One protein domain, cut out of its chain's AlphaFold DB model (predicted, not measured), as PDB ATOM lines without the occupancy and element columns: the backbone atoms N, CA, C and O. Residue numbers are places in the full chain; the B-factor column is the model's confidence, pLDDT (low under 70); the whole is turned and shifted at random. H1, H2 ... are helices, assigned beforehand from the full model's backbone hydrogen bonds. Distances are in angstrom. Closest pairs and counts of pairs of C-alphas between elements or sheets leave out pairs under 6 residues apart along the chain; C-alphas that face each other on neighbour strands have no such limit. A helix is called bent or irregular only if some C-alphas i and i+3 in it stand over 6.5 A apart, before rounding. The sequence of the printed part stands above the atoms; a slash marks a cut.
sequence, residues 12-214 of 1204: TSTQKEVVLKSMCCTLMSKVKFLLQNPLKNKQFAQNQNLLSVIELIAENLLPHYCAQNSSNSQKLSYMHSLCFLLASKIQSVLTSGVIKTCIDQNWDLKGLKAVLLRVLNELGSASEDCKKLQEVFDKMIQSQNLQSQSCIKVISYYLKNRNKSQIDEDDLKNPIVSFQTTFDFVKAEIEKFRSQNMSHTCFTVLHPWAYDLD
ATOM      1  N   THR A  12       2.733   3.521 -41.963       80.38
ATOM      2  CA  THR A  12       1.861   2.380 -41.642       80.38
ATOM      3  C   THR A  12       2.208   1.811 -40.264       80.38
ATOM      4  O   THR A  12       3.331   1.974 -39.786       80.38
ATOM      5  N   SER A  13       1.274   1.103 -39.617       82.00
ATOM      6  CA  SER A  13       1.521   0.530 -38.281       82.00
ATOM      7  C   SER A  13       2.802  -0.318 -38.240       82.00
ATOM      8  O   SER A  13       3.585  -0.203 -37.301       82.00
ATOM      9  N   THR A  14       3.061  -1.091 -39.300       75.25
ATOM     10  CA  THR A  14       4.279  -1.894 -39.473       75.25
ATOM     11  C   THR A  14       5.533  -1.027 -39.604       75.25
ATOM     12  O   THR A  14       6.524  -1.276 -38.924       75.25
ATOM     13  N   GLN A  15       5.506   0.029 -40.428       67.56
ATOM     14  CA  GLN A  15       6.639   0.954 -40.563       67.56
ATOM     15  C   GLN A  15       6.923   1.706 -39.256       67.56
ATOM     16  O   GLN A  15       8.087   1.856 -38.888       67.56
ATOM     17  N   LYS A  16       5.885   2.125 -38.515       77.06
ATOM     18  CA  LYS A  16       6.041   2.712 -37.176       77.06
ATOM     19  C   LYS A  16       6.725   1.730 -36.225       77.06
ATOM     20  O   LYS A  16       7.682   2.113 -35.563       77.06
ATOM     21  N   GLU A  17       6.298   0.469 -36.193       77.25
ATOM     22  CA  GLU A  17       6.920  -0.566 -35.355       77.25
ATOM     23  C   GLU A  17       8.401  -0.805 -35.711       77.25
ATOM     24  O   GLU A  17       9.243  -0.884 -34.815       77.25
ATOM     25  N   VAL A  18       8.742  -0.853 -37.005       65.69
ATOM     26  CA  VAL A  18      10.132  -0.984 -37.483       65.69
ATOM     27  C   VAL A  18      10.981   0.224 -37.073       65.69
ATOM     28  O   VAL A  18      12.067   0.047 -36.523       65.69
ATOM     29  N   VAL A  19      10.478   1.448 -37.264       69.44
ATOM     30  CA  VAL A  19      11.152   2.700 -36.870       69.44
ATOM     31  C   VAL A  19      11.380   2.762 -35.351       69.44
ATOM     32  O   VAL A  19      12.476   3.106 -34.902       69.44
ATOM     33  N   LEU A  20      10.389   2.350 -34.554       80.44
ATOM     34  CA  LEU A  20      10.473   2.277 -33.091       80.44
ATOM     35  C   LEU A  20      11.518   1.253 -32.615       80.44
ATOM     36  O   LEU A  20      12.352   1.586 -31.770       80.44
ATOM     37  N   LYS A  21      11.519   0.038 -33.184       71.00
ATOM     38  CA  LYS A  21      12.523  -1.006 -32.900       71.00
ATOM     39  C   LYS A  21      13.928  -0.586 -33.334       71.00
ATOM     40  O   LYS A  21      14.891  -0.832 -32.611       71.00
ATOM     41  N   SER A  22      14.049   0.074 -34.486       79.12
ATOM     42  CA  SER A  22      15.319   0.590 -35.002       79.12
ATOM     43  C   SER A  22      15.930   1.622 -34.046       79.12
ATOM     44  O   SER A  22      17.088   1.468 -33.665       79.12
ATOM     45  N   MET A  23      15.140   2.597 -33.574       88.50
ATOM     46  CA  MET A  23      15.568   3.564 -32.553       88.50
ATOM     47  C   MET A  23      15.946   2.892 -31.231       88.50
ATOM     48  O   MET A  23      17.105   2.947 -30.821       88.50
ATOM     49  N   CYS A  24      14.970   2.277 -30.559       86.00
ATOM     50  CA  CYS A  24      15.106   1.894 -29.152       86.00
ATOM     51  C   CYS A  24      16.005   0.668 -28.954       86.00
ATOM     52  O   CYS A  24      16.656   0.562 -27.921       86.00
ATOM     53  N   CYS A  25      16.075  -0.235 -29.939       81.69
ATOM     54  CA  CYS A  25      16.922  -1.422 -29.870       81.69
ATOM     55  C   CYS A  25      18.198  -1.234 -30.699       81.69
ATOM     56  O   CYS A  25      19.272  -1.053 -30.129       81.69
ATOM     57  N   THR A  26      18.112  -1.281 -32.032       73.25
ATOM     58  CA  THR A  26      19.293  -1.470 -32.896       73.25
ATOM     59  C   THR A  26      20.289  -0.310 -32.815       73.25
ATOM     60  O   THR A  26      21.482  -0.535 -32.611       73.25
ATOM     61  N   LEU A  27      19.814   0.933 -32.936       75.12
ATOM     62  CA  LEU A  27      20.669   2.122 -32.949       75.12
ATOM     63  C   LEU A  27      21.263   2.410 -31.566       75.12
ATOM     64  O   LEU A  27      22.469   2.632 -31.467       75.12
ATOM     65  N   MET A  28      20.468   2.329 -30.494       90.94
ATOM     66  CA  MET A  28      20.989   2.505 -29.132       90.94
ATOM     67  C   MET A  28      21.924   1.363 -28.698       90.94
ATOM     68  O   MET A  28      22.928   1.621 -28.036       90.94
ATOM     69  N   SER A  29      21.683   0.120 -29.132       82.50
ATOM     70  CA  SER A  29      22.619  -0.995 -28.892       82.50
ATOM     71  C   SER A  29      23.946  -0.782 -29.621       82.50
ATOM     72  O   SER A  29      25.004  -0.976 -29.024       82.50
ATOM     73  N   LYS A  30      23.914  -0.315 -30.880       88.00
ATOM     74  CA  LYS A  30      25.117   0.072 -31.639       88.00
ATOM     75  C   LYS A  30      25.881   1.190 -30.922       88.00
ATOM     76  O   LYS A  30      27.087   1.070 -30.732       88.00
ATOM     77  N   VAL A  31      25.187   2.232 -30.458       93.00
ATOM     78  CA  VAL A  31      25.767   3.323 -29.655       93.00
ATOM     79  C   VAL A  31      26.468   2.801 -28.394       93.00
ATOM     80  O   VAL A  31      27.639   3.116 -28.178       93.00
ATOM     81  N   LYS A  32      25.795   1.968 -27.586       92.19
ATOM     82  CA  LYS A  32      26.376   1.388 -26.362       92.19
ATOM     83  C   LYS A  32      27.577   0.486 -26.662       92.19
ATOM     84  O   LYS A  32      28.605   0.608 -26.001       92.19
ATOM     85  N   PHE A  33      27.494  -0.352 -27.696       92.00
ATOM     86  CA  PHE A  33      28.598  -1.213 -28.128       92.00
ATOM     87  C   PHE A  33      29.846  -0.410 -28.534       92.00
ATOM     88  O   PHE A  33      30.955  -0.769 -28.142       92.00
ATOM     89  N   LEU A  34      29.677   0.695 -29.268       93.94
ATOM     90  CA  LEU A  34      30.778   1.570 -29.693       93.94
ATOM     91  C   LEU A  34      31.443   2.298 -28.509       93.94
ATOM     92  O   LEU A  34      32.662   2.451 -28.498       93.94
ATOM     93  N   LEU A  35      30.663   2.701 -27.499       95.06
ATOM     94  CA  LEU A  35      31.172   3.289 -26.249       95.06
ATOM     95  C   LEU A  35      31.906   2.270 -25.365       95.06
ATOM     96  O   LEU A  35      32.853   2.632 -24.670       95.06
ATOM     97  N   GLN A  36      31.507   0.997 -25.413       94.62
ATOM     98  CA  GLN A  36      32.180  -0.102 -24.714       94.62
ATOM     99  C   GLN A  36      33.451  -0.586 -25.433       94.62
ATOM    100  O   GLN A  36      34.365  -1.078 -24.774       94.62
ATOM    101  N   ASN A  37      33.536  -0.429 -26.762       94.44
ATOM    102  CA  ASN A  37      34.643  -0.921 -27.594       94.44
ATOM    103  C   ASN A  37      35.348   0.194 -28.417       94.44
ATOM    104  O   ASN A  37      35.488   0.064 -29.637       94.44
ATOM    105  N   PRO A  38      35.805   1.299 -27.792       95.94
ATOM    106  CA  PRO A  38      36.489   2.394 -28.479       95.94
ATOM    107  C   PRO A  38      37.899   1.992 -28.943       95.94
ATOM    108  O   PRO A  38      38.739   1.558 -28.149       95.94
ATOM    109  N   LEU A  39      38.200   2.204 -30.226       93.44
ATOM    110  CA  LEU A  39      39.540   1.994 -30.797       93.44
ATOM    111  C   LEU A  39      40.430   3.236 -30.605       93.44
ATOM    112  O   LEU A  39      41.642   3.129 -30.399       93.44
ATOM    113  N   LYS A  40      39.806   4.414 -30.578       93.06
ATOM    114  CA  LYS A  40      40.393   5.722 -30.253       93.06
ATOM    115  C   LYS A  40      39.454   6.481 -29.308       93.06
ATOM    116  O   LYS A  40      38.325   6.047 -29.085       93.06
ATOM    117  N   ASN A  41      39.881   7.632 -28.793       93.50
ATOM    118  CA  ASN A  41      39.088   8.498 -27.915       93.50
ATOM    119  C   ASN A  41      38.583   7.760 -26.654       93.50
ATOM    120  O   ASN A  41      37.471   7.983 -26.171       93.50
ATOM    121  N   LYS A  42      39.413   6.848 -26.128       95.06
ATOM    122  CA  LYS A  42      39.045   5.888 -25.077       95.06
ATOM    123  C   LYS A  42      38.619   6.546 -23.761       95.06
ATOM    124  O   LYS A  42      37.633   6.116 -23.177       95.06
ATOM    125  N   GLN A  43      39.298   7.609 -23.322       92.88
ATOM    126  CA  GLN A  43      38.939   8.316 -22.082       92.88
ATOM    127  C   GLN A  43      37.634   9.107 -22.245       92.88
ATOM    128  O   GLN A  43      36.861   9.229 -21.300       92.88
ATOM    129  N   PHE A  44      37.365   9.619 -23.451       93.50
ATOM    130  CA  PHE A  44      36.095  10.271 -23.775       93.50
ATOM    131  C   PHE A  44      34.929   9.269 -23.796       93.50
ATOM    132  O   PHE A  44      33.894   9.539 -23.196       93.50
ATOM    133  N   ALA A  45      35.109   8.083 -24.386       95.31
ATOM    134  CA  ALA A  45      34.116   7.005 -24.321       95.31
ATOM    135  C   ALA A  45      33.850   6.517 -22.883       95.31
ATOM    136  O   ALA A  45      32.716   6.205 -22.534       95.31
ATOM    137  N   GLN A  46      34.883   6.499 -22.036       94.94
ATOM    138  CA  GLN A  46      34.804   6.144 -20.612       94.94
ATOM    139  C   GLN A  46      34.277   7.283 -19.715       94.94
ATOM    140  O   GLN A  46      34.147   7.104 -18.498       94.94
ATOM    141  N   ASN A  47      33.972   8.459 -20.280       94.44
ATOM    142  CA  ASN A  47      33.509   9.609 -19.516       94.44
ATOM    143  C   ASN A  47      32.130   9.329 -18.903       94.44
ATOM    144  O   ASN A  47      31.141   9.134 -19.610       94.44
ATOM    145  N   GLN A  48      32.062   9.358 -17.572       93.56
ATOM    146  CA  GLN A  48      30.853   8.999 -16.833       93.56
ATOM    147  C   GLN A  48      29.661   9.909 -17.157       93.56
ATOM    148  O   GLN A  48      28.533   9.423 -17.157       93.56
ATOM    149  N   ASN A  49      29.868  11.181 -17.519       90.88
ATOM    150  CA  ASN A  49      28.759  12.062 -17.898       90.88
ATOM    151  C   ASN A  49      28.186  11.661 -19.265       90.88
ATOM    152  O   ASN A  49      26.970  11.594 -19.420       90.88
ATOM    153  N   LEU A  50      29.050  11.348 -20.239       94.12
ATOM    154  CA  LEU A  50      28.630  10.875 -21.562       94.12
ATOM    155  C   LEU A  50      27.882   9.541 -21.458       94.12
ATOM    156  O   LEU A  50      26.791   9.417 -22.009       94.12
ATOM    157  N   LEU A  51      28.440   8.570 -20.728       95.06
ATOM    158  CA  LEU A  51      27.803   7.271 -20.497       95.06
ATOM    159  C   LEU A  51      26.437   7.436 -19.812       95.06
ATOM    160  O   LEU A  51      25.440   6.971 -20.357       95.06
ATOM    161  N   SER A  52      26.369   8.183 -18.702       92.94
ATOM    162  CA  SER A  52      25.109   8.442 -17.980       92.94
ATOM    163  C   SER A  52      24.041   9.084 -18.872       92.94
ATOM    164  O   SER A  52      22.878   8.691 -18.828       92.94
ATOM    165  N   VAL A  53      24.422  10.060 -19.708       93.62
ATOM    166  CA  VAL A  53      23.499  10.731 -20.641       93.62
ATOM    167  C   VAL A  53      23.012   9.774 -21.731       93.62
ATOM    168  O   VAL A  53      21.823   9.760 -22.043       93.62
ATOM    169  N   ILE A  54      23.892   8.944 -22.292       95.62
ATOM    170  CA  ILE A  54      23.527   7.970 -23.327       95.62
ATOM    171  C   ILE A  54      22.637   6.852 -22.763       95.62
ATOM    172  O   ILE A  54      21.689   6.435 -23.427       95.62
ATOM    173  N   GLU A  55      22.878   6.394 -21.534       94.38
ATOM    174  CA  GLU A  55      22.005   5.432 -20.853       94.38
ATOM    175  C   GLU A  55      20.642   6.037 -20.496       94.38
ATOM    176  O   GLU A  55      19.613   5.397 -20.724       94.38
ATOM    177  N   LEU A  56      20.607   7.290 -20.031       93.62
ATOM    178  CA  LEU A  56      19.368   8.030 -19.784       93.62
ATOM    179  C   LEU A  56      18.540   8.209 -21.070       93.62
ATOM    180  O   LEU A  56      17.324   8.002 -21.048       93.62
ATOM    181  N   ILE A  57      19.188   8.540 -22.194       94.44
ATOM    182  CA  ILE A  57      18.544   8.603 -23.513       94.44
ATOM    183  C   ILE A  57      17.976   7.232 -23.890       94.44
ATOM    184  O   ILE A  57      16.779   7.133 -24.151       94.44
ATOM    185  N   ALA A  58      18.809   6.188 -23.897       93.75
ATOM    186  CA  ALA A  58      18.448   4.874 -24.419       93.75
ATOM    187  C   ALA A  58      17.354   4.162 -23.605       93.75
ATOM    188  O   ALA A  58      16.415   3.631 -24.191       93.75
ATOM    189  N   GLU A  59      17.461   4.157 -22.274       92.62
ATOM    190  CA  GLU A  59      16.581   3.359 -21.405       92.62
ATOM    191  C   GLU A  59      15.313   4.111 -20.968       92.62
ATOM    192  O   GLU A  59      14.311   3.481 -20.637       92.62
ATOM    193  N   ASN A  60      15.331   5.452 -20.948       93.88
ATOM    194  CA  ASN A  60      14.246   6.251 -20.361       93.88
ATOM    195  C   ASN A  60      13.640   7.250 -21.354       93.88
ATOM    196  O   ASN A  60      12.453   7.165 -21.677       93.88
ATOM    197  N   LEU A  61      14.432   8.216 -21.831       94.19
ATOM    198  CA  LEU A  61      13.895   9.371 -22.558       94.19
ATOM    199  C   LEU A  61      13.398   8.999 -23.959       94.19
ATOM    200  O   LEU A  61      12.287   9.378 -24.330       94.19
ATOM    201  N   LEU A  62      14.185   8.239 -24.729       95.31
ATOM    202  CA  LEU A  62      13.837   7.854 -26.096       95.31
ATOM    203  C   LEU A  62      12.612   6.919 -26.142       95.31
ATOM    204  O   LEU A  62      11.692   7.236 -26.902       95.31
ATOM    205  N   PRO A  63      12.493   5.859 -25.309       94.94
ATOM    206  CA  PRO A  63      11.261   5.072 -25.213       94.94
ATOM    207  C   PRO A  63      10.036   5.907 -24.811       94.94
ATOM    208  O   PRO A  63       8.955   5.729 -25.376       94.94
ATOM    209  N   HIS A  64      10.191   6.860 -23.883       95.25
ATOM    210  CA  HIS A  64       9.088   7.721 -23.450       95.25
ATOM    211  C   HIS A  64       8.630   8.686 -24.556       95.25
ATOM    212  O   HIS A  64       7.433   8.770 -24.843       95.25
ATOM    213  N   TYR A  65       9.568   9.353 -25.235       96.69
ATOM    214  CA  TYR A  65       9.294  10.193 -26.404       96.69
ATOM    215  C   TYR A  65       8.614   9.392 -27.523       96.69
ATOM    216  O   TYR A  65       7.636   9.853 -28.115       96.69
ATOM    217  N   CYS A  66       9.090   8.174 -27.784       94.69
ATOM    218  CA  CYS A  66       8.518   7.262 -28.768       94.69
ATOM    219  C   CYS A  66       7.064   6.881 -28.443       94.69
ATOM    220  O   CYS A  66       6.216   6.880 -29.336       94.69
ATOM    221  N   ALA A  67       6.750   6.614 -27.172       94.44
ATOM    222  CA  ALA A  67       5.385   6.336 -26.732       94.44
ATOM    223  C   ALA A  67       4.467   7.563 -26.892       94.44
ATOM    224  O   ALA A  67       3.388   7.444 -27.479       94.44
ATOM    225  N   GLN A  68       4.913   8.746 -26.441       96.62
ATOM    226  CA  GLN A  68       4.163  10.004 -26.578       96.62
ATOM    227  C   GLN A  68       3.858  10.351 -28.044       96.62
ATOM    228  O   GLN A  68       2.750  10.779 -28.361       96.62
ATOM    229  N   ASN A  69       4.826  10.150 -28.942       95.94
ATOM    230  CA  ASN A  69       4.735  10.545 -30.349       95.94
ATOM    231  C   ASN A  69       4.314   9.399 -31.286       95.94
ATOM    232  O   ASN A  69       4.377   9.550 -32.501       95.94
ATOM    233  N   SER A  70       3.833   8.274 -30.748       93.75
ATOM    234  CA  SER A  70       3.370   7.095 -31.506       93.75
ATOM    235  C   SER A  70       2.323   7.410 -32.597       93.75
ATOM    236  O   SER A  70       2.306   6.797 -33.672       93.75
ATOM    237  N   SER A  71       1.476   8.416 -32.372       93.62
ATOM    238  CA  SER A  71       0.544   8.946 -33.374       93.62
ATOM    239  C   SER A  71       1.245   9.760 -34.473       93.62
ATOM    240  O   SER A  71       0.904   9.604 -35.644       93.62
ATOM    241  N   ASN A  72       2.258  10.560 -34.132       94.38
ATOM    242  CA  ASN A  72       2.929  11.514 -35.017       94.38
ATOM    243  C   ASN A  72       4.103  10.872 -35.785       94.38
ATOM    244  O   ASN A  72       5.248  10.846 -35.330       94.38
ATOM    245  N   SER A  73       3.815  10.384 -36.994       85.19
ATOM    246  CA  SER A  73       4.791   9.770 -37.908       85.19
ATOM    247  C   SER A  73       6.004  10.658 -38.218       85.19
ATOM    248  O   SER A  73       7.132  10.163 -38.238       85.19
ATOM    249  N   GLN A  74       5.796  11.963 -38.411       84.69
ATOM    250  CA  GLN A  74       6.863  12.917 -38.732       84.69
ATOM    251  C   GLN A  74       7.870  13.058 -37.582       84.69
ATOM    252  O   GLN A  74       9.077  12.976 -37.809       84.69
ATOM    253  N   LYS A  75       7.393  13.191 -36.336       92.25
ATOM    254  CA  LYS A  75       8.256  13.279 -35.144       92.25
ATOM    255  C   LYS A  75       9.041  11.998 -34.867       92.25
ATOM    256  O   LYS A  75      10.179  12.088 -34.403       92.25
ATOM    257  N   LEU A  76       8.470  10.826 -35.159       88.56
ATOM    258  CA  LEU A  76       9.192   9.551 -35.069       88.56
ATOM    259  C   LEU A  76      10.288   9.446 -36.137       88.56
ATOM    260  O   LEU A  76      11.405   9.060 -35.812       88.56
ATOM    261  N   SER A  77       9.996   9.833 -37.384       79.94
ATOM    262  CA  SER A  77      10.976   9.844 -38.483       79.94
ATOM    263  C   SER A  77      12.135  10.820 -38.221       79.94
ATOM    264  O   SER A  77      13.307  10.482 -38.407       79.94
ATOM    265  N   TYR A  78      11.833  12.008 -37.685       86.38
ATOM    266  CA  TYR A  78      12.845  12.987 -37.286       86.38
ATOM    267  C   TYR A  78      13.744  12.473 -36.149       86.38
ATOM    268  O   TYR A  78      14.968  12.515 -36.265       86.38
ATOM    269  N   MET A  79      13.160  11.916 -35.080       93.94
ATOM    270  CA  MET A  79      13.937  11.337 -33.978       93.94
ATOM    271  C   MET A  79      14.755  10.117 -34.427       93.94
ATOM    272  O   MET A  79      15.897   9.962 -34.001       93.94
ATOM    273  N   HIS A  80      14.225   9.287 -35.333       89.69
ATOM    274  CA  HIS A  80      14.961   8.165 -35.928       89.69
ATOM    275  C   HIS A  80      16.187   8.650 -36.703       89.69
ATOM    276  O   HIS A  80      17.291   8.164 -36.457       89.69
ATOM    277  N   SER A  81      16.019   9.690 -37.521       82.12
ATOM    278  CA  SER A  81      17.115  10.349 -38.241       82.12
ATOM    279  C   SER A  81      18.190  10.886 -37.284       82.12
ATOM    280  O   SER A  81      19.381  10.684 -37.515       82.12
ATOM    281  N   LEU A  82      17.795  11.515 -36.168       86.81
ATOM    282  CA  LEU A  82      18.734  11.975 -35.138       86.81
ATOM    283  C   LEU A  82      19.445  10.812 -34.422       86.81
ATOM    284  O   LEU A  82      20.652  10.884 -34.199       86.81
ATOM    285  N   CYS A  83      18.740   9.723 -34.102       87.56
ATOM    286  CA  CYS A  83      19.325   8.524 -33.490       87.56
ATOM    287  C   CYS A  83      20.313   7.816 -34.431       87.56
ATOM    288  O   CYS A  83      21.351   7.327 -33.984       87.56
ATOM    289  N   PHE A  84      20.020   7.789 -35.735       84.31
ATOM    290  CA  PHE A  84      20.922   7.266 -36.758       84.31
ATOM    291  C   PHE A  84      22.188   8.126 -36.869       84.31
ATOM    292  O   PHE A  84      23.300   7.600 -36.795       84.31
ATOM    293  N   LEU A  85      22.034   9.452 -36.961       83.81
ATOM    294  CA  LEU A  85      23.161  10.389 -36.972       83.81
ATOM    295  C   LEU A  85      24.002  10.293 -35.691       83.81
ATOM    296  O   LEU A  85      25.225  10.383 -35.766       83.81
ATOM    297  N   LEU A  86      23.380  10.058 -34.530       93.06
ATOM    298  CA  LEU A  86      24.084   9.850 -33.263       93.06
ATOM    299  C   LEU A  86      24.930   8.569 -33.306       93.06
ATOM    300  O   LEU A  86      26.116   8.611 -32.986       93.06
ATOM    301  N   ALA A  87      24.364   7.451 -33.772       87.62
ATOM    302  CA  ALA A  87      25.099   6.198 -33.947       87.62
ATOM    303  C   ALA A  87      26.256   6.330 -34.956       87.62
ATOM    304  O   ALA A  87      27.360   5.851 -34.692       87.62
ATOM    305  N   SER A  88      26.028   7.025 -36.075       86.56
ATOM    306  CA  SER A  88      27.045   7.321 -37.092       86.56
ATOM    307  C   SER A  88      28.177   8.198 -36.535       86.56
ATOM    308  O   SER A  88      29.351   7.844 -36.649       86.56
ATOM    309  N   LYS A  89      27.862   9.298 -35.834       89.88
ATOM    310  CA  LYS A  89      28.891  10.171 -35.249       89.88
ATOM    311  C   LYS A  89      29.640   9.529 -34.083       89.88
ATOM    312  O   LYS A  89      30.843   9.739 -33.987       89.88
ATOM    313  N   ILE A  90      29.011   8.684 -33.263       93.44
ATOM    314  CA  ILE A  90      29.736   7.886 -32.256       93.44
ATOM    315  C   ILE A  90      30.692   6.890 -32.940       93.44
ATOM    316  O   ILE A  90      31.845   6.775 -32.523       93.44
ATOM    317  N   GLN A  91      30.282   6.245 -34.040       89.81
ATOM    318  CA  GLN A  91      31.156   5.364 -34.828       89.81
ATOM    319  C   GLN A  91      32.373   6.126 -35.382       89.81
ATOM    320  O   GLN A  91      33.513   5.680 -35.204       89.81
ATOM    321  N   SER A  92      32.165   7.307 -35.971       86.75
ATOM    322  CA  SER A  92      33.261   8.159 -36.450       86.75
ATOM    323  C   SER A  92      34.148   8.692 -35.323       86.75
ATOM    324  O   SER A  92      35.364   8.731 -35.480       86.75
ATOM    325  N   VAL A  93      33.601   9.056 -34.162       91.06
ATOM    326  CA  VAL A  93      34.399   9.584 -33.041       91.06
ATOM    327  C   VAL A  93      35.207   8.496 -32.326       91.06
ATOM    328  O   VAL A  93      36.290   8.809 -31.835       91.06
ATOM    329  N   LEU A  94      34.754   7.237 -32.295       93.62
ATOM    330  CA  LEU A  94      35.377   6.173 -31.483       93.62
ATOM    331  C   LEU A  94      36.063   5.044 -32.267       93.62
ATOM    332  O   LEU A  94      36.930   4.371 -31.707       93.62
ATOM    333  N   THR A  95      35.701   4.810 -33.536       89.25
ATOM    334  CA  THR A  95      36.115   3.580 -34.255       89.25
ATOM    335  C   THR A  95      36.642   3.758 -35.680       89.25
ATOM    336  O   THR A  95      37.344   2.870 -36.154       89.25
ATOM    337  N   SER A  96      36.383   4.876 -36.374       86.44
ATOM    338  CA  SER A  96      37.045   5.116 -37.671       86.44
ATOM    339  C   SER A  96      38.560   5.330 -37.498       86.44
ATOM    340  O   SER A  96      39.017   5.712 -36.417       86.44
ATOM    341  N   GLY A  97      39.346   5.101 -38.551       85.12
ATOM    342  CA  GLY A  97      40.808   5.217 -38.508       85.12
ATOM    343  C   GLY A  97      41.317   6.616 -38.123       85.12
ATOM    344  O   GLY A  97      40.700   7.632 -38.457       85.12
ATOM    345  N   VAL A  98      42.423   6.677 -37.378       82.94
ATOM    346  CA  VAL A  98      43.055   7.917 -36.900       82.94
ATOM    347  C   VAL A  98      43.516   8.816 -38.040       82.94
ATOM    348  O   VAL A  98      43.374  10.024 -37.911       82.94
ATOM    349  N   ILE A  99      44.009   8.293 -39.159       80.25
ATOM    350  CA  ILE A  99      44.528   9.101 -40.275       80.25
ATOM    351  C   ILE A  99      43.393   9.845 -40.981       80.25
ATOM    352  O   ILE A  99      43.490  11.062 -41.150       80.25
ATOM    353  N   LYS A 100      42.279   9.165 -41.294       69.75
ATOM    354  CA  LYS A 100      41.044   9.846 -41.746       69.75
ATOM    355  C   LYS A 100      40.618  10.910 -40.733       69.75
ATOM    356  O   LYS A 100      40.269  12.037 -41.075       69.75
ATOM    357  N   THR A 101      40.706  10.556 -39.457       68.81
ATOM    358  CA  THR A 101      40.284  11.409 -38.347       68.81
ATOM    359  C   THR A 101      41.235  12.586 -38.106       68.81
ATOM    360  O   THR A 101      40.788  13.622 -37.648       68.81
ATOM    361  N   CYS A 102      42.512  12.525 -38.481       68.12
ATOM    362  CA  CYS A 102      43.431  13.661 -38.375       68.12
ATOM    363  C   CYS A 102      42.990  14.859 -39.231       68.12
ATOM    364  O   CYS A 102      43.295  16.001 -38.895       68.12
ATOM    365  N   ILE A 103      42.250  14.588 -40.306       64.56
ATOM    366  CA  ILE A 103      41.621  15.585 -41.177       64.56
ATOM    367  C   ILE A 103      40.253  15.992 -40.601       64.56
ATOM    368  O   ILE A 103      39.917  17.173 -40.552       64.56
ATOM    369  N   ASP A 104      39.481  15.009 -40.124       66.81
ATOM    370  CA  ASP A 104      38.044  15.142 -39.857       66.81
ATOM    371  C   ASP A 104      37.606  15.202 -38.377       66.81
ATOM    372  O   ASP A 104      36.424  15.415 -38.113       66.81
ATOM    373  N   GLN A 105      38.479  15.046 -37.373       63.22
ATOM    374  CA  GLN A 105      38.024  14.803 -35.988       63.22
ATOM    375  C   GLN A 105      37.167  15.924 -35.425       63.22
ATOM    376  O   GLN A 105      36.202  15.675 -34.713       63.22
ATOM    377  N   ASN A 106      37.499  17.164 -35.767       67.44
ATOM    378  CA  ASN A 106      36.728  18.329 -35.364       67.44
ATOM    379  C   ASN A 106      35.327  18.336 -35.985       67.44
ATOM    380  O   ASN A 106      34.378  18.741 -35.322       67.44
ATOM    381  N   TRP A 107      35.185  17.831 -37.213       73.75
ATOM    382  CA  TRP A 107      33.895  17.628 -37.873       73.75
ATOM    383  C   TRP A 107      33.068  16.528 -37.221       73.75
ATOM    384  O   TRP A 107      31.845  16.641 -37.151       73.75
ATOM    385  N   ASP A 108      33.714  15.479 -36.715       84.31
ATOM    386  CA  ASP A 108      33.022  14.365 -36.074       84.31
ATOM    387  C   ASP A 108      32.749  14.590 -34.581       84.31
ATOM    388  O   ASP A 108      31.689  14.183 -34.117       84.31
ATOM    389  N   LEU A 109      33.601  15.313 -33.844       89.44
ATOM    390  CA  LEU A 109      33.342  15.718 -32.455       89.44
ATOM    391  C   LEU A 109      32.332  16.859 -32.351       89.44
ATOM    392  O   LEU A 109      31.388  16.735 -31.575       89.44
ATOM    393  N   LYS A 110      32.467  17.933 -33.144       86.38
ATOM    394  CA  LYS A 110      31.414  18.964 -33.238       86.38
ATOM    395  C   LYS A 110      30.134  18.343 -33.822       86.38
ATOM    396  O   LYS A 110      29.042  18.616 -33.331       86.38
ATOM    397  N   GLY A 111      30.295  17.403 -34.764       86.69
ATOM    398  CA  GLY A 111      29.290  16.434 -35.218       86.69
ATOM    399  C   GLY A 111      28.500  15.803 -34.079       86.69
ATOM    400  O   GLY A 111      27.294  16.010 -33.951       86.69
ATOM    401  N   LEU A 112      29.197  15.048 -33.238       93.69
ATOM    402  CA  LEU A 112      28.624  14.332 -32.112       93.69
ATOM    403  C   LEU A 112      28.018  15.288 -31.073       93.69
ATOM    404  O   LEU A 112      26.884  15.059 -30.659       93.69
ATOM    405  N   LYS A 113      28.712  16.380 -30.721       93.75
ATOM    406  CA  LYS A 113      28.229  17.433 -29.809       93.75
ATOM    407  C   LYS A 113      26.858  17.945 -30.251       93.75
ATOM    408  O   LYS A 113      25.892  17.844 -29.499       93.75
ATOM    409  N   ALA A 114      26.744  18.461 -31.474       88.06
ATOM    410  CA  ALA A 114      25.512  19.102 -31.925       88.06
ATOM    411  C   ALA A 114      24.387  18.100 -32.234       88.06
ATOM    412  O   ALA A 114      23.226  18.416 -31.982       88.06
ATOM    413  N   VAL A 115      24.684  16.887 -32.720       91.75
ATOM    414  CA  VAL A 115      23.652  15.843 -32.892       91.75
ATOM    415  C   VAL A 115      23.108  15.382 -31.537       91.75
ATOM    416  O   VAL A 115      21.892  15.314 -31.367       91.75
ATOM    417  N   LEU A 116      23.975  15.138 -30.548       95.06
ATOM    418  CA  LEU A 116      23.563  14.740 -29.199       95.06
ATOM    419  C   LEU A 116      22.762  15.850 -28.495       95.06
ATOM    420  O   LEU A 116      21.751  15.566 -27.859       95.06
ATOM    421  N   LEU A 117      23.134  17.121 -28.685       92.31
ATOM    422  CA  LEU A 117      22.345  18.262 -28.209       92.31
ATOM    423  C   LEU A 117      20.996  18.404 -28.935       92.31
ATOM    424  O   LEU A 117      20.003  18.717 -28.286       92.31
ATOM    425  N   ARG A 118      20.914  18.136 -30.249       91.94
ATOM    426  CA  ARG A 118      19.630  18.100 -30.983       91.94
ATOM    427  C   ARG A 118      18.714  16.992 -30.445       91.94
ATOM    428  O   ARG A 118      17.538  17.261 -30.220       91.94
ATOM    429  N   VAL A 119      19.253  15.801 -30.158       94.62
ATOM    430  CA  VAL A 119      18.522  14.708 -29.483       94.62
ATOM    431  C   VAL A 119      18.015  15.159 -28.109       94.62
ATOM    432  O   VAL A 119      16.821  15.069 -27.844       94.62
ATOM    433  N   LEU A 120      18.885  15.699 -27.250       94.06
ATOM    434  CA  LEU A 120      18.512  16.151 -25.902       94.06
ATOM    435  C   LEU A 120      17.449  17.262 -25.921       94.06
ATOM    436  O   LEU A 120      16.512  17.218 -25.126       94.06
ATOM    437  N   ASN A 121      17.541  18.209 -26.859       91.94
ATOM    438  CA  ASN A 121      16.558  19.281 -27.026       91.94
ATOM    439  C   ASN A 121      15.182  18.754 -27.472       91.94
ATOM    440  O   ASN A 121      14.171  19.157 -26.900       91.94
ATOM    441  N   GLU A 122      15.120  17.835 -28.442       94.94
ATOM    442  CA  GLU A 122      13.853  17.233 -28.901       94.94
ATOM    443  C   GLU A 122      13.235  16.302 -27.833       94.94
ATOM    444  O   GLU A 122      12.015  16.186 -27.732       94.94
ATOM    445  N   LEU A 123      14.066  15.715 -26.961       95.00
ATOM    446  CA  LEU A 123      13.651  15.015 -25.735       95.00
ATOM    447  C   LEU A 123      13.267  15.968 -24.578       95.00
ATOM    448  O   LEU A 123      12.983  15.503 -23.474       95.00
ATOM    449  N   GLY A 124      13.283  17.291 -24.784       93.56
ATOM    450  CA  GLY A 124      12.929  18.301 -23.776       93.56
ATOM    451  C   GLY A 124      13.931  18.459 -22.624       93.56
ATOM    452  O   GLY A 124      13.623  19.104 -21.621       93.56
ATOM    453  N   SER A 125      15.129  17.882 -22.738       85.38
ATOM    454  CA  SER A 125      16.139  17.808 -21.673       85.38
ATOM    455  C   SER A 125      17.001  19.072 -21.587       85.38
ATOM    456  O   SER A 125      18.212  19.037 -21.777       85.38
ATOM    457  N   ALA A 126      16.379  20.205 -21.261       62.53
ATOM    458  CA  ALA A 126      17.066  21.471 -20.998       62.53
ATOM    459  C   ALA A 126      17.724  21.492 -19.596       62.53
ATOM    460  O   ALA A 126      17.329  22.277 -18.732       62.53
ATOM    461  N   SER A 127      18.697  20.604 -19.344       72.69
ATOM    462  CA  SER A 127      19.355  20.450 -18.033       72.69
ATOM    463  C   SER A 127      20.743  21.102 -17.938       72.69
ATOM    464  O   SER A 127      21.393  21.431 -18.932       72.69
ATOM    465  N   GLU A 128      21.224  21.261 -16.704       81.75
ATOM    466  CA  GLU A 128      22.588  21.707 -16.390       81.75
ATOM    467  C   GLU A 128      23.660  20.724 -16.902       81.75
ATOM    468  O   GLU A 128      24.766  21.121 -17.267       81.75
ATOM    469  N   ASP A 129      23.323  19.440 -16.992       78.25
ATOM    470  CA  ASP A 129      24.234  18.367 -17.409       78.25
ATOM    471  C   ASP A 129      24.588  18.472 -18.893       78.25
ATOM    472  O   ASP A 129      25.698  18.123 -19.292       78.25
ATOM    473  N   CYS A 130      23.703  19.072 -19.697       85.56
ATOM    474  CA  CYS A 130      24.003  19.436 -21.079       85.56
ATOM    475  C   CYS A 130      25.174  20.432 -21.167       85.56
ATOM    476  O   CYS A 130      25.967  20.338 -22.102       85.56
ATOM    477  N   LYS A 131      25.342  21.333 -20.183       87.06
ATOM    478  CA  LYS A 131      26.501  22.246 -20.113       87.06
ATOM    479  C   LYS A 131      27.776  21.502 -19.719       87.06
ATOM    480  O   LYS A 131      28.790  21.630 -20.394       87.06
ATOM    481  N   LYS A 132      27.707  20.655 -18.684       88.06
ATOM    482  CA  LYS A 132      28.837  19.809 -18.247       88.06
ATOM    483  C   LYS A 132      29.326  18.902 -19.383       88.06
ATOM    484  O   LYS A 132      30.524  18.677 -19.529       88.06
ATOM    485  N   LEU A 133      28.403  18.407 -20.208       89.00
ATOM    486  CA  LEU A 133      28.705  17.625 -21.401       89.00
ATOM    487  C   LEU A 133      29.308  18.486 -22.527       89.00
ATOM    488  O   LEU A 133      30.298  18.072 -23.124       89.00
ATOM    489  N   GLN A 134      28.772  19.687 -22.788       91.50
ATOM    490  CA  GLN A 134      29.363  20.656 -23.728       91.50
ATOM    491  C   GLN A 134      30.819  20.974 -23.370       91.50
ATOM    492  O   GLN A 134      31.685  20.846 -24.229       91.50
ATOM    493  N   GLU A 135      31.114  21.270 -22.102       90.25
ATOM    494  CA  GLU A 135      32.483  21.515 -21.637       90.25
ATOM    495  C   GLU A 135      33.437  20.342 -21.907       90.25
ATOM    496  O   GLU A 135      34.599  20.566 -22.243       90.25
ATOM    497  N   VAL A 136      32.972  19.095 -21.760       90.62
ATOM    498  CA  VAL A 136      33.771  17.896 -22.067       90.62
ATOM    499  C   VAL A 136      34.070  17.808 -23.565       90.62
ATOM    500  O   VAL A 136      35.217  17.546 -23.932       90.62
ATOM    501  N   PHE A 137      33.083  18.074 -24.430       92.50
ATOM    502  CA  PHE A 137      33.316  18.168 -25.875       92.50
ATOM    503  C   PHE A 137      34.309  19.281 -26.213       92.50
ATOM    504  O   PHE A 137      35.261  19.037 -26.948       92.50
ATOM    505  N   ASP A 138      34.118  20.484 -25.678       89.56
ATOM    506  CA  ASP A 138      34.890  21.660 -26.084       89.56
ATOM    507  C   ASP A 138      36.355  21.583 -25.625       89.56
ATOM    508  O   ASP A 138      37.256  21.843 -26.425       89.56
ATOM    509  N   LYS A 139      36.621  21.083 -24.408       88.06
ATOM    510  CA  LYS A 139      37.987  20.785 -23.926       88.06
ATOM    511  C   LYS A 139      38.688  19.740 -24.809       88.06
ATOM    512  O   LYS A 139      39.871  19.876 -25.124       88.06
ATOM    513  N   MET A 140      37.961  18.715 -25.257       87.44
ATOM    514  CA  MET A 140      38.496  17.668 -26.136       87.44
ATOM    515  C   MET A 140      38.774  18.182 -27.557       87.44
ATOM    516  O   MET A 140      39.851  17.936 -28.104       87.44
ATOM    517  N   ILE A 141      37.834  18.941 -28.127       87.00
ATOM    518  CA  ILE A 141      37.961  19.627 -29.419       87.00
ATOM    519  C   ILE A 141      39.182  20.559 -29.396       87.00
ATOM    520  O   ILE A 141      39.991  20.528 -30.321       87.00
ATOM    521  N   GLN A 142      39.374  21.349 -28.336       83.06
ATOM    522  CA  GLN A 142      40.520  22.253 -28.198       83.06
ATOM    523  C   GLN A 142      41.852  21.486 -28.165       83.06
ATOM    524  O   GLN A 142      42.759  21.800 -28.938       83.06
ATOM    525  N   SER A 143      41.944  20.427 -27.348       82.50
ATOM    526  CA  SER A 143      43.132  19.563 -27.271       82.50
ATOM    527  C   SER A 143      43.494  18.936 -28.624       82.50
ATOM    528  O   SER A 143      44.660  18.941 -29.023       82.50
ATOM    529  N   GLN A 144      42.503  18.414 -29.354       82.44
ATOM    530  CA  GLN A 144      42.728  17.748 -30.639       82.44
ATOM    531  C   GLN A 144      42.998  18.733 -31.788       82.44
ATOM    532  O   GLN A 144      43.801  18.411 -32.662       82.44
ATOM    533  N   ASN A 145      42.457  19.961 -31.768       77.75
ATOM    534  CA  ASN A 145      42.885  21.024 -32.693       77.75
ATOM    535  C   ASN A 145      44.389  21.289 -32.576       77.75
ATOM    536  O   ASN A 145      45.102  21.165 -33.574       77.75
ATOM    537  N   LEU A 146      44.869  21.584 -31.364       74.69
ATOM    538  CA  LEU A 146      46.263  21.957 -31.100       74.69
ATOM    539  C   LEU A 146      47.260  20.873 -31.552       74.69
ATOM    540  O   LEU A 146      48.340  21.175 -32.056       74.69
ATOM    541  N   GLN A 147      46.884  19.600 -31.408       78.69
ATOM    542  CA  GLN A 147      47.758  18.460 -31.692       78.69
ATOM    543  C   GLN A 147      47.611  17.898 -33.122       78.69
ATOM    544  O   GLN A 147      48.532  17.236 -33.616       78.69
ATOM    545  N   SER A 148      46.503  18.191 -33.818       78.75
ATOM    546  CA  SER A 148      46.189  17.671 -35.162       78.75
ATOM    547  C   SER A 148      47.328  17.869 -36.169       78.75
ATOM    548  O   SER A 148      47.804  16.897 -36.757       78.75
ATOM    549  N   GLN A 149      47.845  19.097 -36.313       74.44
ATOM    550  CA  GLN A 149      48.922  19.410 -37.261       74.44
ATOM    551  C   GLN A 149      50.185  18.562 -37.039       74.44
ATOM    552  O   GLN A 149      50.856  18.193 -38.003       74.44
ATOM    553  N   SER A 150      50.527  18.271 -35.780       80.50
ATOM    554  CA  SER A 150      51.695  17.457 -35.427       80.50
ATOM    555  C   SER A 150      51.497  16.009 -35.878       80.50
ATOM    556  O   SER A 150      52.343  15.440 -36.569       80.50
ATOM    557  N   CYS A 151      50.320  15.451 -35.590       84.44
ATOM    558  CA  CYS A 151      49.935  14.102 -35.997       84.44
ATOM    559  C   CYS A 151      49.925  13.952 -37.527       84.44
ATOM    560  O   CYS A 151      50.476  12.993 -38.061       84.44
ATOM    561  N   ILE A 152      49.394  14.947 -38.243       82.44
ATOM    562  CA  ILE A 152      49.346  14.985 -39.713       82.44
ATOM    563  C   ILE A 152      50.751  15.029 -40.322       82.44
ATOM    564  O   ILE A 152      51.013  14.318 -41.294       82.44
ATOM    565  N   LYS A 153      51.675  15.819 -39.752       84.50
ATOM    566  CA  LYS A 153      53.083  15.883 -40.190       84.50
ATOM    567  C   LYS A 153      53.778  14.522 -40.028       84.50
ATOM    568  O   LYS A 153      54.413  14.060 -40.976       84.50
ATOM    569  N   VAL A 154      53.584  13.858 -38.885       88.62
ATOM    570  CA  VAL A 154      54.087  12.497 -38.601       88.62
ATOM    571  C   VAL A 154      53.522  11.472 -39.591       88.62
ATOM    572  O   VAL A 154      54.277  10.800 -40.291       88.62
ATOM    573  N   ILE A 155      52.199  11.387 -39.726       86.38
ATOM    574  CA  ILE A 155      51.530  10.435 -40.626       86.38
ATOM    575  C   ILE A 155      51.958  10.658 -42.085       86.38
ATOM    576  O   ILE A 155      52.323   9.711 -42.784       86.38
ATOM    577  N   SER A 156      52.004  11.915 -42.533       85.69
ATOM    578  CA  SER A 156      52.437  12.273 -43.890       85.69
ATOM    579  C   SER A 156      53.877  11.850 -44.181       85.69
ATOM    580  O   SER A 156      54.182  11.475 -45.313       85.69
ATOM    581  N   TYR A 157      54.767  11.894 -43.185       90.94
ATOM    582  CA  TYR A 157      56.138  11.396 -43.312       90.94
ATOM    583  C   TYR A 157      56.162   9.879 -43.561       90.94
ATOM    584  O   TYR A 157      56.860   9.427 -44.469       90.94
ATOM    585  N   TYR A 158      55.349   9.093 -42.846       91.88
ATOM    586  CA  TYR A 158      55.282   7.635 -43.028       91.88
ATOM    587  C   TYR A 158      54.616   7.189 -44.333       91.88
ATOM    588  O   TYR A 158      55.043   6.190 -44.922       91.88
ATOM    589  N   LEU A 159      53.622   7.939 -44.817       88.50
ATOM    590  CA  LEU A 159      52.975   7.695 -46.112       88.50
ATOM    591  C   LEU A 159      53.887   8.049 -47.301       88.50
ATOM    592  O   LEU A 159      53.860   7.356 -48.318       88.50
ATOM    593  N   LYS A 160      54.733   9.083 -47.165       89.38
ATOM    594  CA  LYS A 160      55.798   9.412 -48.133       89.38
ATOM    595  C   LYS A 160      56.905   8.358 -48.132       89.38
ATOM    596  O   LYS A 160      57.227   7.781 -49.168       89.38
ATOM    597  N   ASN A 161      57.486   8.094 -46.964       90.75
ATOM    598  CA  ASN A 161      58.707   7.305 -46.824       90.75
ATOM    599  C   ASN A 161      58.397   5.811 -46.695       90.75
ATOM    600  O   ASN A 161      58.674   5.193 -45.668       90.75
ATOM    601  N   ARG A 162      57.827   5.221 -47.753       87.12
ATOM    602  CA  ARG A 162      57.463   3.790 -47.810       87.12
ATOM    603  C   ARG A 162      58.643   2.855 -47.507       87.12
ATOM    604  O   ARG A 162      58.440   1.805 -46.910       87.12
ATOM    605  N   ASN A 163      59.865   3.278 -47.834       87.19
ATOM    606  CA  ASN A 163      61.097   2.529 -47.579       87.19
ATOM    607  C   ASN A 163      61.488   2.465 -46.085       87.19
ATOM    608  O   ASN A 163      62.279   1.598 -45.721       87.19
ATOM    609  N   LYS A 164      60.943   3.327 -45.203       89.19
ATOM    610  CA  LYS A 164      61.050   3.130 -43.744       89.19
ATOM    611  C   LYS A 164      60.049   2.036 -43.349       89.19
ATOM    612  O   LYS A 164      58.876   2.311 -43.074       89.19
ATOM    613  N   SER A 165      60.523   0.792 -43.427       80.81
ATOM    614  CA  SER A 165      59.777  -0.446 -43.172       80.81
ATOM    615  C   SER A 165      59.336  -0.571 -41.716       80.81
ATOM    616  O   SER A 165      58.182  -0.891 -41.454       80.81
ATOM    617  N   GLN A 166      60.230  -0.257 -40.780       91.25
ATOM    618  CA  GLN A 166      59.934  -0.197 -39.354       91.25
ATOM    619  C   GLN A 166      59.367   1.177 -38.986       91.25
ATOM    620  O   GLN A 166      59.975   2.206 -39.273       91.25
ATOM    621  N   ILE A 167      58.195   1.182 -38.355       94.12
ATOM    622  CA  ILE A 167      57.616   2.332 -37.656       94.12
ATOM    623  C   ILE A 167      57.716   1.995 -36.171       94.12
ATOM    624  O   ILE A 167      57.322   0.887 -35.804       94.12
ATOM    625  N   ASP A 168      58.227   2.906 -35.344       94.12
ATOM    626  CA  ASP A 168      58.402   2.686 -33.905       94.12
ATOM    627  C   ASP A 168      57.315   3.406 -33.088       94.12
ATOM    628  O   ASP A 168      56.667   4.335 -33.571       94.12
ATOM    629  N   GLU A 169      57.075   2.995 -31.839       94.69
ATOM    630  CA  GLU A 169      55.988   3.586 -31.036       94.69
ATOM    631  C   GLU A 169      56.245   5.062 -30.689       94.69
ATOM    632  O   GLU A 169      55.330   5.885 -30.779       94.69
ATOM    633  N   ASP A 170      57.496   5.434 -30.398       93.19
ATOM    634  CA  ASP A 170      57.869   6.835 -30.161       93.19
ATOM    635  C   ASP A 170      57.670   7.727 -31.406       93.19
ATOM    636  O   ASP A 170      57.354   8.907 -31.247       93.19
ATOM    637  N   ASP A 171      57.752   7.183 -32.634       90.88
ATOM    638  CA  ASP A 171      57.418   7.931 -33.861       90.88
ATOM    639  C   ASP A 171      55.933   8.342 -33.887       90.88
ATOM    640  O   ASP A 171      55.589   9.410 -34.395       90.88
ATOM    641  N   LEU A 172      55.043   7.495 -33.354       93.06
ATOM    642  CA  LEU A 172      53.585   7.682 -33.374       93.06
ATOM    643  C   LEU A 172      53.011   8.199 -32.045       93.06
ATOM    644  O   LEU A 172      51.796   8.370 -31.928       93.06
ATOM    645  N   LYS A 173      53.863   8.515 -31.065       93.12
ATOM    646  CA  LYS A 173      53.488   8.975 -29.717       93.12
ATOM    647  C   LYS A 173      52.476  10.121 -29.712       93.12
ATOM    648  O   LYS A 173      51.518  10.094 -28.942       93.12
ATOM    649  N   ASN A 174      52.648  11.097 -30.608       87.25
ATOM    650  CA  ASN A 174      51.724  12.225 -30.747       87.25
ATOM    651  C   ASN A 174      50.322  11.750 -31.197       87.25
ATOM    652  O   ASN A 174      49.380  11.972 -30.431       87.25
ATOM    653  N   PRO A 175      50.143  11.047 -32.339       86.81
ATOM    654  CA  PRO A 175      48.886  10.372 -32.676       86.81
ATOM    655  C   PRO A 175      48.296   9.502 -31.552       86.81
ATOM    656  O   PRO A 175      47.103   9.601 -31.271       86.81
ATOM    657  N   ILE A 176      49.108   8.686 -30.873       91.19
ATOM    658  CA  ILE A 176      48.634   7.761 -29.828       91.19
ATOM    659  C   ILE A 176      47.994   8.517 -28.657       91.19
ATOM    660  O   ILE A 176      46.875   8.190 -28.256       91.19
ATOM    661  N   VAL A 177      48.675   9.548 -28.141       90.56
ATOM    662  CA  VAL A 177      48.186  10.376 -27.026       90.56
ATOM    663  C   VAL A 177      47.001  11.237 -27.462       90.56
ATOM    664  O   VAL A 177      45.951  11.201 -26.821       90.56
ATOM    665  N   SER A 178      47.134  11.962 -28.576       87.88
ATOM    666  CA  SER A 178      46.138  12.949 -29.024       87.88
ATOM    667  C   SER A 178      44.795  12.301 -29.364       87.88
ATOM    668  O   SER A 178      43.741  12.849 -29.053       87.88
ATOM    669  N   PHE A 179      44.825  11.104 -29.958       88.19
ATOM    670  CA  PHE A 179      43.636  10.334 -30.331       88.19
ATOM    671  C   PHE A 179      43.307   9.243 -29.300       88.19
ATOM    672  O   PHE A 179      42.416   8.440 -29.552       88.19
ATOM    673  N   GLN A 180      43.988   9.188 -28.145       92.12
ATOM    674  CA  GLN A 180      43.754   8.223 -27.055       92.12
ATOM    675  C   GLN A 180      43.568   6.774 -27.558       92.12
ATOM    676  O   GLN A 180      42.553   6.127 -27.275       92.12
ATOM    677  N   THR A 181      44.497   6.299 -28.386       94.06
ATOM    678  CA  THR A 181      44.377   5.050 -29.161       94.06
ATOM    679  C   THR A 181      45.488   4.046 -28.799       94.06
ATOM    680  O   THR A 181      45.990   4.082 -27.680       94.06
ATOM    681  N   THR A 182      45.840   3.107 -29.681       95.31
ATOM    682  CA  THR A 182      47.035   2.251 -29.552       95.31
ATOM    683  C   THR A 182      47.972   2.441 -30.737       95.31
ATOM    684  O   THR A 182      47.540   2.817 -31.828       95.31
ATOM    685  N   PHE A 183      49.252   2.131 -30.529       95.44
ATOM    686  CA  PHE A 183      50.249   2.058 -31.590       95.44
ATOM    687  C   PHE A 183      49.792   1.177 -32.760       95.44
ATOM    688  O   PHE A 183      49.771   1.645 -33.897       95.44
ATOM    689  N   ASP A 184      49.337  -0.048 -32.478       95.44
ATOM    690  CA  ASP A 184      48.917  -1.011 -33.503       95.44
ATOM    691  C   ASP A 184      47.780  -0.492 -34.389       95.44
ATOM    692  O   ASP A 184      47.772  -0.758 -35.588       95.44
ATOM    693  N   PHE A 185      46.836   0.279 -33.831       92.94
ATOM    694  CA  PHE A 185      45.718   0.832 -34.599       92.94
ATOM    695  C   PHE A 185      46.199   1.866 -35.625       92.94
ATOM    696  O   PHE A 185      45.834   1.786 -36.797       92.94
ATOM    697  N   VAL A 186      47.069   2.795 -35.210       92.50
ATOM    698  CA  VAL A 186      47.642   3.805 -36.116       92.50
ATOM    699  C   VAL A 186      48.602   3.150 -37.113       92.50
ATOM    700  O   VAL A 186      48.560   3.459 -38.301       92.50
ATOM    701  N   LYS A 187      49.439   2.206 -36.662       94.81
ATOM    702  CA  LYS A 187      50.382   1.471 -37.512       94.81
ATOM    703  C   LYS A 187      49.666   0.678 -38.606       94.81
ATOM    704  O   LYS A 187      49.997   0.855 -39.776       94.81
ATOM    705  N   ALA A 188      48.666  -0.132 -38.253       92.62
ATOM    706  CA  ALA A 188      47.902  -0.924 -39.217       92.62
ATOM    707  C   ALA A 188      47.177  -0.041 -40.248       92.62
ATOM    708  O   ALA A 188      47.034  -0.428 -41.405       92.62
ATOM    709  N   GLU A 189      46.761   1.170 -39.864       90.69
ATOM    710  CA  GLU A 189      46.168   2.141 -40.784       90.69
ATOM    711  C   GLU A 189      47.207   2.754 -41.745       90.69
ATOM    712  O   GLU A 189      46.956   2.836 -42.949       90.69
ATOM    713  N   ILE A 190      48.406   3.113 -41.260       91.38
ATOM    714  CA  ILE A 190      49.527   3.543 -42.119       91.38
ATOM    715  C   ILE A 190      49.904   2.421 -43.099       91.38
ATOM    716  O   ILE A 190      50.101   2.673 -44.289       91.38
ATOM    717  N   GLU A 191      50.005   1.181 -42.618       92.75
ATOM    718  CA  GLU A 191      50.349   0.008 -43.425       92.75
ATOM    719  C   GLU A 191      49.258  -0.321 -44.455       92.75
ATOM    720  O   GLU A 191      49.585  -0.620 -45.606       92.75
ATOM    721  N   LYS A 192      47.975  -0.149 -44.104       88.62
ATOM    722  CA  LYS A 192      46.853  -0.225 -45.050       88.62
ATOM    723  C   LYS A 192      46.969   0.822 -46.162       88.62
ATOM    724  O   LYS A 192      46.891   0.470 -47.334       88.62
ATOM    725  N   PHE A 193      47.194   2.095 -45.841       87.31
ATOM    726  CA  PHE A 193      47.305   3.123 -46.885       87.31
ATOM    727  C   PHE A 193      48.581   2.994 -47.729       87.31
ATOM    728  O   PHE A 193      48.567   3.319 -48.919       87.31
ATOM    729  N   ARG A 194      49.668   2.457 -47.154       88.75
ATOM    730  CA  ARG A 194      50.869   2.051 -47.902       88.75
ATOM    731  C   ARG A 194      50.561   0.929 -48.901       88.75
ATOM    732  O   ARG A 194      50.987   1.042 -50.050       88.75
ATOM    733  N   SER A 195      49.822  -0.113 -48.505       86.69
ATOM    734  CA  SER A 195      49.472  -1.236 -49.394       86.69
ATOM    735  C   SER A 195      48.433  -0.858 -50.457       86.69
ATOM    736  O   SER A 195      48.563  -1.277 -51.603       86.69
ATOM    737  N   GLN A 196      47.492   0.036 -50.134       81.50
ATOM    738  CA  GLN A 196      46.551   0.652 -51.084       81.50
ATOM    739  C   GLN A 196      47.203   1.691 -52.020       81.50
ATOM    740  O   GLN A 196      46.507   2.374 -52.767       81.50
ATOM    741  N   ASN A 197      48.536   1.834 -52.001       81.69
ATOM    742  CA  ASN A 197      49.300   2.759 -52.845       81.69
ATOM    743  C   ASN A 197      48.872   4.241 -52.716       81.69
ATOM    744  O   ASN A 197      49.231   5.059 -53.565       81.69
ATOM    745  N   MET A 198      48.151   4.632 -51.658       74.62
ATOM    746  CA  MET A 198      47.602   5.985 -51.559       74.62
ATOM    747  C   MET A 198      48.702   7.050 -51.486       74.62
ATOM    748  O   MET A 198      49.775   6.856 -50.900       74.62
ATOM    749  N   SER A 199      48.423   8.200 -52.102       75.12
ATOM    750  CA  SER A 199      49.287   9.373 -52.008       75.12
ATOM    751  C   SER A 199      49.055  10.089 -50.683       75.12
ATOM    752  O   SER A 199      47.918  10.314 -50.277       75.12
ATOM    753  N   HIS A 200      50.134  10.563 -50.060       74.88
ATOM    754  CA  HIS A 200      50.052  11.469 -48.911       74.88
ATOM    755  C   HIS A 200      49.235  12.750 -49.213       74.88
ATOM    756  O   HIS A 200      48.734  13.387 -48.293       74.88
ATOM    757  N   THR A 201      49.086  13.133 -50.490       67.81
ATOM    758  CA  THR A 201      48.295  14.301 -50.919       67.81
ATOM    759  C   THR A 201      46.785  14.103 -50.784       67.81
ATOM    760  O   THR A 201      46.058  15.089 -50.808       67.81
ATOM    761  N   CYS A 202      46.304  12.867 -50.610       63.03
ATOM    762  CA  CYS A 202      44.902  12.580 -50.285       63.03
ATOM    763  C   CYS A 202      44.528  12.987 -48.848       63.03
ATOM    764  O   CYS A 202      43.352  12.996 -48.504       63.03
ATOM    765  N   PHE A 203      45.520  13.319 -48.014       65.44
ATOM    766  CA  PHE A 203      45.358  13.605 -46.588       65.44
ATOM    767  C   PHE A 203      45.610  15.088 -46.254       65.44
ATOM    768  O   PHE A 203      46.092  15.431 -45.173       65.44
ATOM    769  N   THR A 204      45.319  15.982 -47.205       54.38
ATOM    770  CA  THR A 204      45.342  17.435 -47.000       54.38
ATOM    771  C   THR A 204      44.243  17.878 -46.033       54.38
ATOM    772  O   THR A 204      43.143  17.332 -46.000       54.38
ATOM    773  N   VAL A 205      44.562  18.868 -45.198       53.12
ATOM    774  CA  VAL A 205      43.744  19.241 -44.037       53.12
ATOM    775  C   VAL A 205      42.791  20.374 -44.396       53.12
ATOM    776  O   VAL A 205      43.242  21.474 -44.707       53.12
ATOM    777  N   LEU A 206      41.482  20.155 -44.267       47.59
ATOM    778  CA  LEU A 206      40.531  21.261 -44.152       47.59
ATOM    779  C   LEU A 206      40.626  21.819 -42.730       47.59
ATOM    780  O   LEU A 206      40.234  21.150 -41.780       47.59
ATOM    781  N   HIS A 207      41.170  23.024 -42.574       46.88
ATOM    782  CA  HIS A 207      41.443  23.629 -41.269       46.88
ATOM    783  C   HIS A 207      40.149  23.911 -40.462       46.88
ATOM    784  O   HIS A 207      39.430  24.862 -40.772       46.88
ATOM    785  N   PRO A 208      39.828  23.146 -39.386       42.22
ATOM    786  CA  PRO A 208      38.490  23.168 -38.757       42.22
ATOM    787  C   PRO A 208      38.190  24.365 -37.835       42.22
ATOM    788  O   PRO A 208      37.215  24.346 -37.075       42.22
ATOM    789  N   TRP A 209      39.063  25.372 -37.882       45.72
ATOM    790  CA  TRP A 209      39.042  26.619 -37.121       45.72
ATOM    791  C   TRP A 209      38.590  27.810 -37.984       45.72
ATOM    792  O   TRP A 209      38.106  28.795 -37.439       45.72
ATOM    793  N   ALA A 210      38.602  27.680 -39.316       42.12
ATOM    794  CA  ALA A 210      38.060  28.679 -40.246       42.12
ATOM    795  C   ALA A 210      36.512  28.735 -40.289       42.12
ATOM    796  O   ALA A 210      35.944  29.514 -41.055       42.12
ATOM    797  N   TYR A 211      35.819  27.912 -39.488       45.56
ATOM    798  CA  TYR A 211      34.372  27.709 -39.576       45.56
ATOM    799  C   TYR A 211      33.687  27.715 -38.202       45.56
ATOM    800  O   TYR A 211      34.012  26.922 -37.313       45.56
ATOM    801  N   ASP A 212      32.689  28.589 -38.067       46.47
ATOM    802  CA  ASP A 212      31.775  28.662 -36.925       46.47
ATOM    803  C   ASP A 212      30.694  27.577 -37.066       46.47
ATOM    804  O   ASP A 212      29.659  27.759 -37.709       46.47
ATOM    805  N   LEU A 213      30.985  26.393 -36.526       49.75
ATOM    806  CA  LEU A 213      30.165  25.192 -36.722       49.75
ATOM    807  C   LEU A 213      28.943  25.098 -35.795       49.75
ATOM    808  O   LEU A 213      28.159  24.168 -35.949       49.75
ATOM    809  N   ASP A 214      28.737  26.073 -34.905       44.94
ATOM    810  CA  ASP A 214      27.445  26.258 -34.236       44.94
ATOM    811  C   ASP A 214      26.471  27.070 -35.128       44.94
ATOM    812  O   ASP A 214      25.252  26.966 -34.970       44.94
TER     813      ASP A 214
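This is residues 12 to 214 of the 1204 residues of the protein "FHA domain-containing protein" of Oxytricha trifallax (UniProt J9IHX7). The body is elongated: the nearly straight H1 runs beside H3 and H4 as a bundle at one end, H5 packs on H4, and H6a packs on H5. At the other end H6b turns away from H6a and gathers with H7, H8 and H9. The printed part has 203 residues with nine named helices, H1 to H9 in order, and no named strand: all helix. It is compact, with a radius of gyration of the C-alphas of 19.0 A, and spans 62 by 36 by 29 A.

By hydrogen bonds H1, residues 13 to 36, was assigned as one helix, but it is bent, with C-alphas 24 and 27 6.7 A apart; its arms are H1a, residues 13 to 24, and H1b, residues 27 to 36. H1a, H1b, H3, residues 48 to 68, and H4, residues 73 to 94, form a bundle, helices side by side. H1b touches H4 the same way at a shallow tilt of 19 degrees, the closest C-alphas being Val 31 and Ala 87, 5.2 A. H2, residues 42 to 45, is close but not clearly touching H1b, with Leu 35 and Ala 45 the closest C-alphas, 5.1 A. H4 and H5, residues 98 to 122, form a hairpin, closest at C-alphas 89 and 112, 5.2 A. H6, residues 129 to 160, also assigned as one helix by hydrogen bonds, is bent, with C-alphas 146 and 149 7.2 A apart; its arms H6a, residues 129 to 146, and H6b, residues 149 to 160, stand at a steep tilt of 51 degrees. H5 touches H6a, closest at C-alphas 106 and 141, 6.2 A, a second hairpin. H7, residues 169 to 178, touches H6b and H8, residues 183 to 195, the latter about perpendicular at 73 degrees. H9, residues 200 to 203, touches H6b. Not every O i to N i+4 pair is within hydrogen-bond range in H3, 15 of 17, H5, 18 of 21, and H7, 4 of 6.

H1a begins at C-alpha 13 (1.521, 0.530, -38.281). H3 is 28.4 A long, H4 31.5 A, H5 31.7 A and H6a 26.2 A. H9 ends at C-alpha 203 (45.358, 13.605, -46.588). H3, H5 and H7 are irregular: C-alphas 59 and 62 are 7.1 A apart, 103 and 106 8.1 A, 171 and 174 7.8 A.

The C-alphas farthest apart, Ser 71 and Asn 163, are 62.5 A apart. The printed part has no cut, and no link is long. Confidence is under 70 at 25 residues, among them 100 to 106 and 201 to 214.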